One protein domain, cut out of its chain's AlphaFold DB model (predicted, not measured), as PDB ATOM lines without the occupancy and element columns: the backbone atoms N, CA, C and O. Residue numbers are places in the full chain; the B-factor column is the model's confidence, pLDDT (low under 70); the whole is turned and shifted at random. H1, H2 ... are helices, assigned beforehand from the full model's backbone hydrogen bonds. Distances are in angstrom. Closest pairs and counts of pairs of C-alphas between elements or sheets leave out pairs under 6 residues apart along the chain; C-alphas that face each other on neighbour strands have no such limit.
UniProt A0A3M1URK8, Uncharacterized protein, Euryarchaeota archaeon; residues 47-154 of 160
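Overview. This is residues 47 to 154 of the 160 residues of an uncharacterized protein of Euryarchaeota archaeon (UniProt A0A3M1URK8). Two long helices, H1 and H2, run side by side in opposite ways at a shallow tilt, and a third, H3, folds back from H2 as the second arm of a hairpin, meeting H1 with its residues 101 to 110 and splaying away from both toward its other end. The link after H3 folds back between the splayed helices to small H4, which packs on H1, and a last short helix, H5, sits at the wide end. The printed part has 108 residues with five named helices, H1 to H5 in chain order, and no named strand: all helix. It is compact and rounded, with a radius of gyration of the C-alphas of 13.7 A and spans of 36 by 32 by 24 A.

Arrangement. H1, residues 47 to 69, touches H3, residues 101 to 121, at a steep tilt of 51 degrees, the same way; H3 uses residues 101 to 110 alone, and the closest C-alphas, of Ser 50 and Pro 102, are 4.2 A apart. H2, residues 77 to 97, is close to H1 but not clearly touching, at a shallow tilt of 14 degrees, opposite ways; the closest C-alphas, of Ile 57 and Val 88, are 7.9 A apart. H2 touches H3 with residues 88 to 96 alone, closest at the C-alphas of Gly 95 and Phe 104, 4.4 A; this helical hairpin has a tilt of 37 degrees, only just steep. H4, residues 132 to 135, touches residues 58 to 65 of H1, closest at the C-alphas of Tyr 62 and Pro 132, 5.3 A. H5, residues 147 to 154, touches no helix. Every O i to N i+4 pair is within hydrogen-bond range in H1, H3 and H5, and 16 of 17 in H2; H4 is too short for one.

Along the chain. H1 measures 32.4 A from C-alpha 47 at (43.549, -1.824, 109.480) to C-alpha 69. H2 measures 29.1 A, with a kink of 26 degrees near residue 89, and H3 30.1 A. H4 measures 5.2 A, and H5 10.5 A, to C-alpha 154 at (50.763, 34.713, 96.907).

Size, cuts and confidence. The C-alphas of Leu 48 and Trp 153 are the farthest apart, 41.1 A. The printed part has no cut, and the link from H4 to H5 is long. Mean pLDDT of the printed part is 79.9; 24 residues are under 70, among them 122 to 125 and 136 to 148.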
ATOM      1  N   ALA A  47      44.217  -2.376 110.656       87.19
ATOM      2  CA  ALA A  47      43.549  -1.824 109.480       87.19
ATOM      3  C   ALA A  47      42.095  -1.437 109.786       87.19
ATOM      4  O   ALA A  47      41.681  -0.315 109.502       87.19
ATOM      5  N   LEU A  48      41.327  -2.332 110.413       91.06
ATOM      6  CA  LEU A  48      39.940  -2.063 110.797       91.06
ATOM      7  C   LEU A  48      39.849  -0.927 111.819       91.06
ATOM      8  O   LEU A  48      39.057  -0.006 111.639       91.06
ATOM      9  N   ALA A  49      40.683  -0.947 112.859       91.19
ATOM     10  CA  ALA A  49      40.688   0.091 113.883       91.19
ATOM     11  C   ALA A  49      41.076   1.464 113.306       91.19
ATOM     12  O   ALA A  49      40.460   2.475 113.642       91.19
ATOM     13  N   SER A  50      42.052   1.512 112.393       89.56
ATOM     14  CA  SER A  50      42.451   2.756 111.728       89.56
ATOM     15  C   SER A  50      41.389   3.261 110.749       89.56
ATOM     16  O   SER A  50      41.140   4.467 110.689       89.56
ATOM     17  N   ALA A  51      40.689   2.360 110.052       90.94
ATOM     18  CA  ALA A  51      39.544   2.702 109.213       90.94
ATOM     19  C   ALA A  51      38.385   3.269 110.045       90.94
ATOM     20  O   ALA A  51      37.779   4.264 109.649       90.94
ATOM     21  N   VAL A  52      38.112   2.695 111.221       93.88
ATOM     22  CA  VAL A  52      37.125   3.224 112.177       93.88
ATOM     23  C   VAL A  52      37.544   4.603 112.682       93.88
ATOM     24  O   VAL A  52      36.711   5.506 112.714       93.88
ATOM     25  N   ALA A  53      38.820   4.809 113.020       91.31
ATOM     26  CA  ALA A  53      39.329   6.119 113.427       91.31
ATOM     27  C   ALA A  53      39.178   7.161 112.306       91.31
ATOM     28  O   ALA A  53      38.670   8.256 112.547       91.31
ATOM     29  N   PHE A  54      39.541   6.807 111.071       92.56
ATOM     30  CA  PHE A  54      39.342   7.648 109.890       92.56
ATOM     31  C   PHE A  54      37.863   8.013 109.697       92.56
ATOM     32  O   PHE A  54      37.530   9.187 109.528       92.56
ATOM     33  N   LEU A  55      36.965   7.023 109.764       92.94
ATOM     34  CA  LEU A  55      35.518   7.218 109.653       92.94
ATOM     35  C   LEU A  55      34.974   8.100 110.775       92.94
ATOM     36  O   LEU A  55      34.180   8.996 110.506       92.94
ATOM     37  N   GLY A  56      35.418   7.891 112.013       92.12
ATOM     38  CA  GLY A  56      35.024   8.700 113.162       92.12
ATOM     39  C   GLY A  56      35.401  10.166 112.974       92.12
ATOM     40  O   GLY A  56      34.552  11.046 113.109       92.12
ATOM     41  N   ILE A  57      36.647  10.429 112.570       91.06
ATOM     42  CA  ILE A  57      37.121  11.782 112.261       91.06
ATOM     43  C   ILE A  57      36.295  12.382 111.116       91.06
ATOM     44  O   ILE A  57      35.794  13.501 111.231       91.06
ATOM     45  N   PHE A  58      36.078  11.624 110.041       90.06
ATOM     46  CA  PHE A  58      35.263  12.059 108.912       90.06
ATOM     47  C   PHE A  58      33.824  12.420 109.322       90.06
ATOM     48  O   PHE A  58      33.330  13.474 108.918       90.06
ATOM     49  N   ILE A  59      33.168  11.601 110.150       90.88
ATOM     50  CA  ILE A  59      31.811  11.852 110.659       90.88
ATOM     51  C   ILE A  59      31.779  13.134 111.493       90.88
ATOM     52  O   ILE A  59      30.863  13.939 111.324       90.88
ATOM     53  N   VAL A  60      32.781  13.365 112.348       90.69
ATOM     54  CA  VAL A  60      32.895  14.601 113.139       90.69
ATOM     55  C   VAL A  60      32.987  15.825 112.224       90.69
ATOM     56  O   VAL A  60      32.229  16.779 112.406       90.69
ATOM     57  N   TYR A  61      33.842  15.795 111.198       87.19
ATOM     58  CA  TYR A  61      33.941  16.901 110.236       87.19
ATOM     59  C   TYR A  61      32.683  17.077 109.396       87.19
ATOM     60  O   TYR A  61      32.290  18.210 109.119       87.19
ATOM     61  N   TYR A  62      32.033  15.984 109.006       87.00
ATOM     62  CA  TYR A  62      30.774  16.031 108.274       87.00
ATOM     63  C   TYR A  62      29.656  16.654 109.119       87.00
ATOM     64  O   TYR A  62      28.933  17.527 108.637       87.00
ATOM     65  N   ALA A  63      29.549  16.271 110.394       87.38
ATOM     66  CA  ALA A  63      28.610  16.866 111.339       87.38
ATOM     67  C   ALA A  63      28.905  18.356 111.554       87.38
ATOM     68  O   ALA A  63      27.988  19.172 111.477       87.38
ATOM     69  N   LEU A  64      30.175  18.727 111.747       84.00
ATOM     70  CA  LEU A  64      30.588  20.124 111.887       84.00
ATOM     71  C   LEU A  64      30.218  20.941 110.642       84.00
ATOM     72  O   LEU A  64      29.645  22.021 110.759       84.00
ATOM     73  N   HIS A  65      30.475  20.401 109.452       82.56
ATOM     74  CA  HIS A  65      30.112  21.027 108.184       82.56
ATOM     75  C   HIS A  65      28.592  21.235 108.068       82.56
ATOM     76  O   HIS A  65      28.138  22.342 107.792       82.56
ATOM     77  N   ARG A  66      27.793  20.210 108.391       82.69
ATOM     78  CA  ARG A  66      26.320  20.289 108.456       82.69
ATOM     79  C   ARG A  66      25.823  21.334 109.458       82.69
ATOM     80  O   ARG A  66      24.859  22.038 109.165       82.69
ATOM     81  N   LEU A  67      26.446  21.432 110.632       82.81
ATOM     82  CA  LEU A  67      26.075  22.400 111.669       82.81
ATOM     83  C   LEU A  67      26.337  23.839 111.218       82.81
ATOM     84  O   LEU A  67      25.472  24.695 111.408       82.81
ATOM     85  N   ILE A  68      27.479  24.081 110.571       78.12
ATOM     86  CA  ILE A  68      27.823  25.384 109.989       78.12
ATOM     87  C   ILE A  68      26.832  25.742 108.875       78.12
ATOM     88  O   ILE A  68      26.269  26.833 108.887       78.12
ATOM     89  N   GLU A  69      26.545  24.812 107.958       76.19
ATOM     90  CA  GLU A  69      25.569  25.044 106.883       76.19
ATOM     91  C   GLU A  69      24.158  25.326 107.403       76.19
ATOM     92  O   GLU A  69      23.429  26.125 106.823       76.19
ATOM     93  N   SER A  70      23.762  24.669 108.494       76.81
ATOM     94  CA  SER A  70      22.447  24.870 109.103       76.81
ATOM     95  C   SER A  70      22.290  26.229 109.797       76.81
ATOM     96  O   SER A  70      21.217  26.511 110.325       76.81
ATOM     97  N   GLY A  71      23.349  27.049 109.854       72.62
ATOM     98  CA  GLY A  71      23.351  28.346 110.534       72.62
ATOM     99  C   GLY A  71      23.246  28.254 112.060       72.62
ATOM    100  O   GLY A  71      23.145  29.280 112.724       72.62
ATOM    101  N   ARG A  72      23.284  27.043 112.636       69.81
ATOM    102  CA  ARG A  72      23.199  26.818 114.091       69.81
ATOM    103  C   ARG A  72      24.440  27.295 114.837       69.81
ATOM    104  O   ARG A  72      24.349  27.592 116.023       69.81
ATOM    105  N   VAL A  73      25.587  27.332 114.161       70.06
ATOM    106  CA  VAL A  73      26.856  27.770 114.743       70.06
ATOM    107  C   VAL A  73      27.496  28.793 113.813       70.06
ATOM    108  O   VAL A  73      27.964  28.458 112.726       70.06
ATOM    109  N   THR A  74      27.533  30.046 114.253       69.88
ATOM    110  CA  THR A  74      28.272  31.124 113.596       69.88
ATOM    111  C   THR A  74      29.681  31.173 114.179       69.88
ATOM    112  O   THR A  74      29.927  31.744 115.238       69.88
ATOM    113  N   LEU A  75      30.633  30.520 113.512       69.88
ATOM    114  CA  LEU A  75      32.038  30.604 113.906       69.88
ATOM    115  C   LEU A  75      32.717  31.747 113.157       69.88
ATOM    116  O   LEU A  75      32.676  31.811 111.928       69.88
ATOM    117  N   ASN A  76      33.419  32.602 113.900       74.50
ATOM    118  CA  ASN A  76      34.407  33.494 113.305       74.50
ATOM    119  C   ASN A  76      35.465  32.651 112.580       74.50
ATOM    120  O   ASN A  76      35.876  31.603 113.086       74.50
ATOM    121  N   GLY A  77      35.935  33.116 111.417       71.06
ATOM    122  CA  GLY A  77      36.869  32.355 110.575       71.06
ATOM    123  C   GLY A  77      38.100  31.845 111.335       71.06
ATOM    124  O   GLY A  77      38.515  30.712 111.126       71.06
ATOM    125  N   PHE A  78      38.623  32.629 112.286       74.06
ATOM    126  CA  PHE A  78      39.733  32.218 113.153       74.06
ATOM    127  C   PHE A  78      39.361  31.078 114.113       74.06
ATOM    128  O   PHE A  78      40.053  30.064 114.154       74.06
ATOM    129  N   SER A  79      38.253  31.198 114.848       76.06
ATOM    130  CA  SER A  79      37.792  30.158 115.780       76.06
ATOM    131  C   SER A  79      37.499  28.848 115.054       76.06
ATOM    132  O   SER A  79      37.818  27.772 115.550       76.06
ATOM    133  N   ALA A  80      36.939  28.942 113.851       75.50
ATOM    134  CA  ALA A  80      36.674  27.784 113.018       75.50
ATOM    135  C   ALA A  80      37.968  27.128 112.503       75.50
ATOM    136  O   ALA A  80      38.067  25.902 112.487       75.50
ATOM    137  N   ALA A  81      38.977  27.934 112.149       75.56
ATOM    138  CA  ALA A  81      40.302  27.453 111.767       75.56
ATOM    139  C   ALA A  81      40.988  26.710 112.921       75.56
ATOM    140  O   ALA A  81      41.517  25.618 112.717       75.56
ATOM    141  N   VAL A  82      40.958  27.287 114.127       82.94
ATOM    142  CA  VAL A  82      41.536  26.684 115.337       82.94
ATOM    143  C   VAL A  82      40.804  25.400 115.700       82.94
ATOM    144  O   VAL A  82      41.456  24.403 115.980       82.94
ATOM    145  N   LEU A  83      39.470  25.384 115.645       84.56
ATOM    146  CA  LEU A  83      38.683  24.191 115.949       84.56
ATOM    147  C   LEU A  83      38.980  23.055 114.962       84.56
ATOM    148  O   LEU A  83      39.275  21.939 115.382       84.56
ATOM    149  N   ALA A  84      38.953  23.338 113.656       82.44
ATOM    150  CA  ALA A  84      39.209  22.329 112.635       82.44
ATOM    151  C   ALA A  84      40.655  21.807 112.693       82.44
ATOM    152  O   ALA A  84      40.883  20.607 112.723       82.44
ATOM    153  N   ASN A  85      41.661  22.676 112.784       83.19
ATOM    154  CA  ASN A  85      43.045  22.199 112.893       83.19
ATOM    155  C   ASN A  85      43.311  21.532 114.253       83.19
ATOM    156  O   ASN A  85      44.046  20.549 114.330       83.19
ATOM    157  N   GLY A  86      42.668  22.021 115.313       86.00
ATOM    158  CA  GLY A  86      42.770  21.491 116.666       86.00
ATOM    159  C   GLY A  86      42.227  20.072 116.795       86.00
ATOM    160  O   GLY A  86      42.855  19.255 117.459       86.00
ATOM    161  N   ILE A  87      41.119  19.725 116.133       88.56
ATOM    162  CA  ILE A  87      40.562  18.361 116.187       88.56
ATOM    163  C   ILE A  87      41.515  17.350 115.525       88.56
ATOM    164  O   ILE A  87      41.818  16.317 116.123       88.56
ATOM    165  N   VAL A  88      42.049  17.629 114.328       87.38
ATOM    166  CA  VAL A  88      43.052  16.723 113.720       87.38
ATOM    167  C   VAL A  88      44.337  16.699 114.538       87.38
ATOM    168  O   VAL A  88      44.840  15.625 114.851       87.38
ATOM    169  N   GLY A  89      44.863  17.867 114.912       87.69
ATOM    170  CA  GLY A  89      46.113  17.958 115.664       87.69
ATOM    171  C   GLY A  89      46.039  17.235 117.008       87.69
ATOM    172  O   GLY A  89      46.962  16.509 117.364       87.69
ATOM    173  N   SER A  90      44.919  17.369 117.726       90.44
ATOM    174  CA  SER A  90      44.694  16.672 118.995       90.44
ATOM    175  C   SER A  90      44.503  15.173 118.807       90.44
ATOM    176  O   SER A  90      45.108  14.416 119.553       90.44
ATOM    177  N   THR A  91      43.743  14.713 117.809       91.56
ATOM    178  CA  THR A  91      43.585  13.267 117.552       91.56
ATOM    179  C   THR A  91      44.901  12.610 117.141       91.56
ATOM    180  O   THR A  91      45.230  11.539 117.651       91.56
ATOM    181  N   MET A  92      45.699  13.275 116.304       90.06
ATOM    182  CA  MET A  92      47.031  12.811 115.914       90.06
ATOM    183  C   MET A  92      48.000  12.812 117.104       90.06
ATOM    184  O   MET A  92      48.670  11.812 117.358       90.06
ATOM    185  N   GLY A  93      48.043  13.906 117.871       91.00
ATOM    186  CA  GLY A  93      48.894  14.036 119.054       91.00
ATOM    187  C   GLY A  93      48.518  13.054 120.162       91.00
ATOM    188  O   GLY A  93      49.399  12.447 120.763       91.00
ATOM    189  N   LEU A  94      47.222  12.831 120.384       93.06
ATOM    190  CA  LEU A  94      46.713  11.856 121.343       93.06
ATOM    191  C   LEU A  94      47.013  10.424 120.891       93.06
ATOM    192  O   LEU A  94      47.423   9.608 121.710       93.06
ATOM    193  N   GLY A  95      46.873  10.129 119.593       90.06
ATOM    194  CA  GLY A  95      47.271   8.846 119.013       90.06
ATOM    195  C   GLY A  95      48.753   8.549 119.237       90.06
ATOM    196  O   GLY A  95      49.105   7.456 119.667       90.06
ATOM    197  N   TYR A  96      49.616   9.547 119.036       89.94
ATOM    198  CA  TYR A  96      51.046   9.424 119.311       89.94
ATOM    199  C   TYR A  96      51.348   9.279 120.814       89.94
ATOM    200  O   TYR A  96      52.061   8.363 121.218       89.94
ATOM    201  N   PHE A  97      50.773  10.145 121.653       93.00
ATOM    202  CA  PHE A  97      51.041  10.196 123.093       93.00
ATOM    203  C   PHE A  97      50.541   8.954 123.841       93.00
ATOM    204  O   PHE A  97      51.252   8.414 124.683       93.00
ATOM    205  N   LEU A  98      49.346   8.463 123.503       92.19
ATOM    206  CA  LEU A  98      48.783   7.234 124.071       92.19
ATOM    207  C   LEU A  98      49.324   5.961 123.404       92.19
ATOM    208  O   LEU A  98      48.833   4.875 123.704       92.19
ATOM    209  N   GLN A  99      50.280   6.078 122.473       88.19
ATOM    210  CA  GLN A  99      50.794   4.960 121.670       88.19
ATOM    211  C   GLN A  99      49.676   4.171 120.955       88.19
ATOM    212  O   GLN A  99      49.789   2.973 120.693       88.19
ATOM    213  N   ASN A 100      48.577   4.853 120.620       89.25
ATOM    214  CA  ASN A 100      47.439   4.292 119.909       89.25
ATOM    215  C   ASN A 100      47.683   4.410 118.399       89.25
ATOM    216  O   ASN A 100      47.312   5.392 117.748       89.25
ATOM    217  N   LEU A 101      48.346   3.384 117.863       88.25
ATOM    218  CA  LEU A 101      48.745   3.314 116.460       88.25
ATOM    219  C   LEU A 101      47.560   3.474 115.487       88.25
ATOM    220  O   LEU A 101      47.681   4.282 114.565       88.25
ATOM    221  N   PRO A 102      46.398   2.818 115.695       90.44
ATOM    222  CA  PRO A 102      45.244   2.996 114.814       90.44
ATOM    223  C   PRO A 102      44.726   4.435 114.743       90.44
ATOM    224  O   PRO A 102      44.407   4.917 113.657       90.44
ATOM    225  N   LEU A 103      44.667   5.143 115.878       91.19
ATOM    226  CA  LEU A 103      44.209   6.534 115.918       91.19
ATOM    227  C   LEU A 103      45.194   7.471 115.209       91.19
ATOM    228  O   LEU A 103      44.783   8.352 114.449       91.19
ATOM    229  N   PHE A 104      46.496   7.259 115.419       91.50
ATOM    230  CA  PHE A 104      47.543   8.005 114.724       91.50
ATOM    231  C   PHE A 104      47.495   7.766 113.208       91.50
ATOM    232  O   PHE A 104      47.487   8.721 112.436       91.50
ATOM    233  N   ILE A 105      47.389   6.508 112.772       90.81
ATOM    234  CA  ILE A 105      47.275   6.145 111.353       90.81
ATOM    235  C   ILE A 105      46.012   6.759 110.743       90.81
ATOM    236  O   ILE A 105      46.096   7.419 109.713       90.81
ATOM    237  N   GLY A 106      44.850   6.593 111.382       91.62
ATOM    238  CA  GLY A 106      43.577   7.096 110.861       91.62
ATOM    239  C   GLY A 106      43.549   8.620 110.716       91.62
ATOM    240  O   GLY A 106      43.103   9.134 109.690       91.62
ATOM    241  N   SER A 107      44.079   9.350 111.703       91.44
ATOM    242  CA  SER A 107      44.187  10.818 111.655       91.44
ATOM    243  C   SER A 107      45.196  11.301 110.611       91.44
ATOM    244  O   SER A 107      44.887  12.216 109.843       91.44
ATOM    245  N   THR A 108      46.357  10.647 110.520       90.50
ATOM    246  CA  THR A 108      47.401  10.954 109.528       90.50
ATOM    247  C   THR A 108      46.920  10.679 108.099       90.50
ATOM    248  O   THR A 108      47.136  11.482 107.190       90.50
ATOM    249  N   LEU A 109      46.198   9.577 107.897       91.44
ATOM    250  CA  LEU A 109      45.596   9.229 106.614       91.44
ATOM    251  C   LEU A 109      44.526  10.253 106.214       91.44
ATOM    252  O   LEU A 109      44.496  10.710 105.071       91.44
ATOM    253  N   TYR A 110      43.677  10.656 107.163       90.81
ATOM    254  CA  TYR A 110      42.645  11.664 106.938       90.81
ATOM    255  C   TYR A 110      43.230  13.008 106.505       90.81
ATOM    256  O   TYR A 110      42.818  13.560 105.479       90.81
ATOM    257  N   ILE A 111      44.233  13.521 107.223       89.81
ATOM    258  CA  ILE A 111      44.881  14.780 106.837       89.81
ATOM    259  C   ILE A 111      45.635  14.650 105.506       89.81
ATOM    260  O   ILE A 111      45.542  15.537 104.663       89.81
ATOM    261  N   GLY A 112      46.302  13.520 105.251       88.81
ATOM    262  CA  GLY A 112      47.001  13.278 103.988       88.81
ATOM    263  C   GLY A 112      46.063  13.308 102.777       88.81
ATOM    264  O   GLY A 112      46.306  14.032 101.811       88.81
ATOM    265  N   ILE A 113      44.944  12.579 102.848       89.38
ATOM    266  CA  ILE A 113      43.949  12.517 101.765       89.38
ATOM    267  C   ILE A 113      43.284  13.881 101.550       89.38
ATOM    268  O   ILE A 113      43.150  14.335 100.413       89.38
ATOM    269  N   THR A 114      42.882  14.557 102.626       86.56
ATOM    270  CA  THR A 114      42.236  15.877 102.533       86.56
ATOM    271  C   THR A 114      43.166  16.938 101.927       86.56
ATOM    272  O   THR A 114      42.728  17.727 101.086       86.56
ATOM    273  N   LEU A 115      44.466  16.909 102.244       84.75
ATOM    274  CA  LEU A 115      45.478  17.770 101.621       84.75
ATOM    275  C   LEU A 115      45.627  17.505 100.118       84.75
ATOM    276  O   LEU A 115      45.658  18.453  99.327       84.75
ATOM    277  N   LEU A 116      45.657  16.236  99.699       86.19
ATOM    278  CA  LEU A 116      45.718  15.881  98.279       86.19
ATOM    279  C   LEU A 116      44.478  16.344  97.518       86.19
ATOM    280  O   LEU A 116      44.603  16.969  96.463       86.19
ATOM    281  N   ILE A 117      43.284  16.103  98.064       83.88
ATOM    282  CA  ILE A 117      42.027  16.560  97.458       83.88
ATOM    283  C   ILE A 117      42.018  18.087  97.348       83.88
ATOM    284  O   ILE A 117      41.638  18.630  96.308       83.88
ATOM    285  N   SER A 118      42.477  18.791  98.384       78.94
ATOM    286  CA  SER A 118      42.607  20.248  98.358       78.94
ATOM    287  C   SER A 118      43.586  20.720  97.272       78.94
ATOM    288  O   SER A 118      43.250  21.622  96.503       78.94
ATOM    289  N   SER A 119      44.735  20.053  97.115       81.31
ATOM    290  CA  SER A 119      45.709  20.357  96.053       81.31
ATOM    291  C   SER A 119      45.143  20.170  94.636       81.31
ATOM    292  O   SER A 119      45.538  20.868  93.697       81.31
ATOM    293  N   TYR A 120      44.195  19.244  94.468       80.88
ATOM    294  CA  TYR A 120      43.543  18.991  93.188       80.88
ATOM    295  C   TYR A 120      42.448  20.019  92.885       80.88
ATOM    296  O   TYR A 120      42.354  20.506  91.759       80.88
ATOM    297  N   ARG A 121      41.628  20.380  93.882       71.12
ATOM    298  CA  ARG A 121      40.414  21.181  93.662       71.12
ATOM    299  C   ARG A 121      40.637  22.694  93.498       71.12
ATOM    300  O   ARG A 121      39.687  23.374  93.129       71.12
ATOM    301  N   LYS A 122      41.845  23.228  93.737       67.25
ATOM    302  CA  LYS A 122      42.177  24.672  93.613       67.25
ATOM    303  C   LYS A 122      41.217  25.612  94.375       67.25
ATOM    304  O   LYS A 122      40.997  26.744  93.943       67.25
ATOM    305  N   TYR A 123      40.610  25.146  95.471       64.25
ATOM    306  CA  TYR A 123      39.670  25.959  96.247       64.25
ATOM    307  C   TYR A 123      40.337  26.554  97.490       64.25
ATOM    308  O   TYR A 123      40.953  25.805  98.254       64.25
ATOM    309  N   PRO A 124      40.151  27.863  97.747       59.62
ATOM    310  CA  PRO A 124      40.533  28.474  99.013       59.62
ATOM    311  C   PRO A 124      39.620  27.930 100.120       59.62
ATOM    312  O   PRO A 124      38.393  27.949 100.002       59.62
ATOM    313  N   GLY A 125      40.198  27.416 101.200       63.75
ATOM    314  CA  GLY A 125      39.414  26.909 102.321       63.75
ATOM    315  C   GLY A 125      40.208  26.022 103.266       63.75
ATOM    316  O   GLY A 125      41.400  25.793 103.085       63.75
ATOM    317  N   CYS A 126      39.523  25.524 104.291       71.19
ATOM    318  CA  CYS A 126      40.098  24.659 105.299       71.19
ATOM    319  C   CYS A 126      40.341  23.282 104.680       71.19
ATOM    320  O   CYS A 126      39.379  22.618 104.284       71.19
ATOM    321  N   GLU A 127      41.604  22.851 104.563       75.00
ATOM    322  CA  GLU A 127      41.952  21.623 103.831       75.00
ATOM    323  C   GLU A 127      41.223  20.412 104.405       75.00
ATOM    324  O   GLU A 127      40.747  19.563 103.655       75.00
ATOM    325  N   VAL A 128      41.023  20.400 105.721       73.62
ATOM    326  CA  VAL A 128      40.342  19.324 106.438       73.62
ATOM    327  C   VAL A 128      38.846  19.212 106.113       73.62
ATOM    328  O   VAL A 128      38.259  18.139 106.200       73.62
ATOM    329  N   MET A 129      38.221  20.306 105.670       73.56
ATOM    330  CA  MET A 129      36.823  20.333 105.224       73.56
ATOM    331  C   MET A 129      36.655  20.045 103.726       73.56
ATOM    332  O   MET A 129      35.529  20.026 103.225       73.56
ATOM    333  N   SER A 130      37.739  19.766 102.998       70.69
ATOM    334  CA  SER A 130      37.676  19.465 101.561       70.69
ATOM    335  C   SER A 130      36.873  18.199 101.238       70.69
ATOM    336  O   SER A 130      36.213  18.161 100.196       70.69
ATOM    337  N   LEU A 131      36.893  17.196 102.127       71.75
ATOM    338  CA  LEU A 131      36.165  15.931 101.971       71.75
ATOM    339  C   LEU A 131      34.650  16.108 102.172       71.75
ATOM    340  O   LEU A 131      33.897  15.775 101.255       71.75
ATOM    341  N   PRO A 132      34.168  16.687 103.293       67.81
ATOM    342  CA  PRO A 132      32.748  17.008 103.449       67.81
ATOM    343  C   PRO A 132      32.226  17.929 102.342       67.81
ATOM    344  O   PRO A 132      31.189  17.640 101.754       67.81
ATOM    345  N   ALA A 133      32.987  18.969 101.981       69.19
ATOM    346  CA  ALA A 133      32.618  19.900 100.914       69.19
ATOM    347  C   ALA A 133      32.619  19.257  99.512       69.19
ATOM    348  O   ALA A 133      32.080  19.819  98.556       69.19
ATOM    349  N   LEU A 134      33.282  18.108  99.327       71.00
ATOM    350  CA  LEU A 134      33.184  17.320  98.093       71.00
ATOM    351  C   LEU A 134      31.830  16.611  98.014       71.00
ATOM    352  O   LEU A 134      31.215  16.589  96.951       71.00
ATOM    353  N   LEU A 135      31.355  16.090  99.146       71.94
ATOM    354  CA  LEU A 135      30.087  15.371  99.251       71.94
ATOM    355  C   LEU A 135      28.870  16.296  99.201       71.94
ATOM    356  O   LEU A 135      27.897  15.983  98.523       71.94
ATOM    357  N   THR A 136      28.917  17.444  99.877       65.75
ATOM    358  CA  THR A 136      27.794  18.400  99.910       65.75
ATOM    359  C   THR A 136      27.757  19.338  98.707       65.75
ATOM    360  O   THR A 136      26.761  20.034  98.517       65.75
ATOM    361  N   ARG A 137      28.819  19.372  97.883       65.19
ATOM    362  CA  ARG A 137      29.022  20.325  96.767       65.19
ATOM    363  C   ARG A 137      28.872  21.803  97.163       65.19
ATOM    364  O   ARG A 137      28.735  22.658  96.291       65.19
ATOM    365  N   LYS A 138      28.908  22.119  98.456       62.69
ATOM    366  CA  LYS A 138      28.732  23.469  98.986       62.69
ATOM    367  C   LYS A 138      30.054  24.026  99.489       62.69
ATOM    368  O   LYS A 138      30.871  23.327 100.090       62.69
ATOM    369  N   HIS A 139      30.270  25.307  99.213       58.91
ATOM    370  CA  HIS A 139      31.494  26.005  99.574       58.91
ATOM    371  C   HIS A 139      31.360  26.623 100.966       58.91
ATOM    372  O   HIS A 139      30.745  27.671 101.133       58.91
ATOM    373  N   THR A 140      31.975  26.000 101.968       56.97
ATOM    374  CA  THR A 140      32.240  26.659 103.251       56.97
ATOM    375  C   THR A 140      33.614  27.315 103.197       56.97
ATOM    376  O   THR A 140      34.635  26.628 103.250       56.97
ATOM    377  N   SER A 141      33.640  28.645 103.080       55.91
ATOM    378  CA  SER A 141      34.871  29.445 103.082       55.91
ATOM    379  C   SER A 141      35.394  29.607 104.514       55.91
ATOM    380  O   SER A 141      35.237  30.640 105.159       55.91
ATOM    381  N   LEU A 142      35.945  28.524 105.053       62.31
ATOM    382  CA  LEU A 142      36.628  28.512 106.344       62.31
ATOM    383  C   LEU A 142      38.123  28.699 106.078       62.31
ATOM    384  O   LEU A 142      38.676  27.898 105.330       62.31
ATOM    385  N   PRO A 143      38.803  29.714 106.632       62.50
ATOM    386  CA  PRO A 143      40.240  29.858 106.426       62.50
ATOM    387  C   PRO A 143      40.981  28.732 107.156       62.50
ATOM    388  O   PRO A 143      40.650  28.405 108.292       62.50
ATOM    389  N   CYS A 144      41.991  28.134 106.525       69.56
ATOM    390  CA  CYS A 144      42.902  27.230 107.225       69.56
ATOM    391  C   CYS A 144      44.080  27.969 107.852       69.56
ATOM    392  O   CYS A 144      44.543  28.970 107.321       69.56
ATOM    393  N   LEU A 145      44.590  27.480 108.981       66.50
ATOM    394  CA  LEU A 145      45.528  28.256 109.796       66.50
ATOM    395  C   LEU A 145      46.894  28.456 109.115       66.50
ATOM    396  O   LEU A 145      47.474  29.533 109.223       66.50
ATOM    397  N   VAL A 146      47.370  27.452 108.371       68.50
ATOM    398  CA  VAL A 146      48.697  27.465 107.731       68.50
ATOM    399  C   VAL A 146      48.609  27.909 106.270       68.50
ATOM    400  O   VAL A 146      49.089  28.982 105.909       68.50
ATOM    401  N   PHE A 147      47.950  27.130 105.412       69.38
ATOM    402  CA  PHE A 147      47.989  27.394 103.973       69.38
ATOM    403  C   PHE A 147      47.106  28.564 103.520       69.38
ATOM    404  O   PHE A 147      47.397  29.162 102.489       69.38
ATOM    405  N   SER A 148      46.087  28.971 104.291       68.56
ATOM    406  CA  SER A 148      45.316  30.172 103.929       68.56
ATOM    407  C   SER A 148      46.155  31.443 104.002       68.56
ATOM    408  O   SER A 148      45.847  32.395 103.291       68.56
ATOM    409  N   GLN A 149      47.174  31.491 104.864       70.25
ATOM    410  CA  GLN A 149      48.074  32.643 104.932       70.25
ATOM    411  C   GLN A 149      49.013  32.659 103.725       70.25
ATOM    412  O   GLN A 149      49.192  33.709 103.117       70.25
ATOM    413  N   ILE A 150      49.527  31.492 103.326       69.44
ATOM    414  CA  ILE A 150      50.370  31.334 102.131       69.44
ATOM    415  C   ILE A 150      49.606  31.781 100.879       69.44
ATOM    416  O   ILE A 150      50.109  32.602 100.117       69.44
ATOM    417  N   ASP A 151      48.358  31.331 100.718       70.69
ATOM    418  CA  ASP A 151      47.529  31.717  99.573       70.69
ATOM    419  C   ASP A 151      47.243  33.236  99.555       70.69
ATOM    420  O   ASP A 151      47.163  33.844  98.489       70.69
ATOM    421  N   LYS A 152      47.097  33.890 100.719       70.25
ATOM    422  CA  LYS A 152      46.926  35.356 100.796       70.25
ATOM    423  C   LYS A 152      48.186  36.106 100.375       70.25
ATOM    424  O   LYS A 152      48.078  37.102  99.667       70.25
ATOM    425  N   TRP A 153      49.351  35.634 100.808       71.25
ATOM    426  CA  TRP A 153      50.642  36.211 100.436       71.25
ATOM    427  C   TRP A 153      50.899  36.115  98.932       71.25
ATOM    428  O   TRP A 153      51.312  37.093  98.314       71.25
ATOM    429  N   GLU A 154      50.592  34.962  98.340       68.88
ATOM    430  CA  GLU A 154      50.763  34.713  96.907       68.88
ATOM    431  C   GLU A 154      49.831  35.592  96.060       68.88
ATOM    432  O   GLU A 154      50.262  36.210  95.090       68.88
TER     433      GLU A 154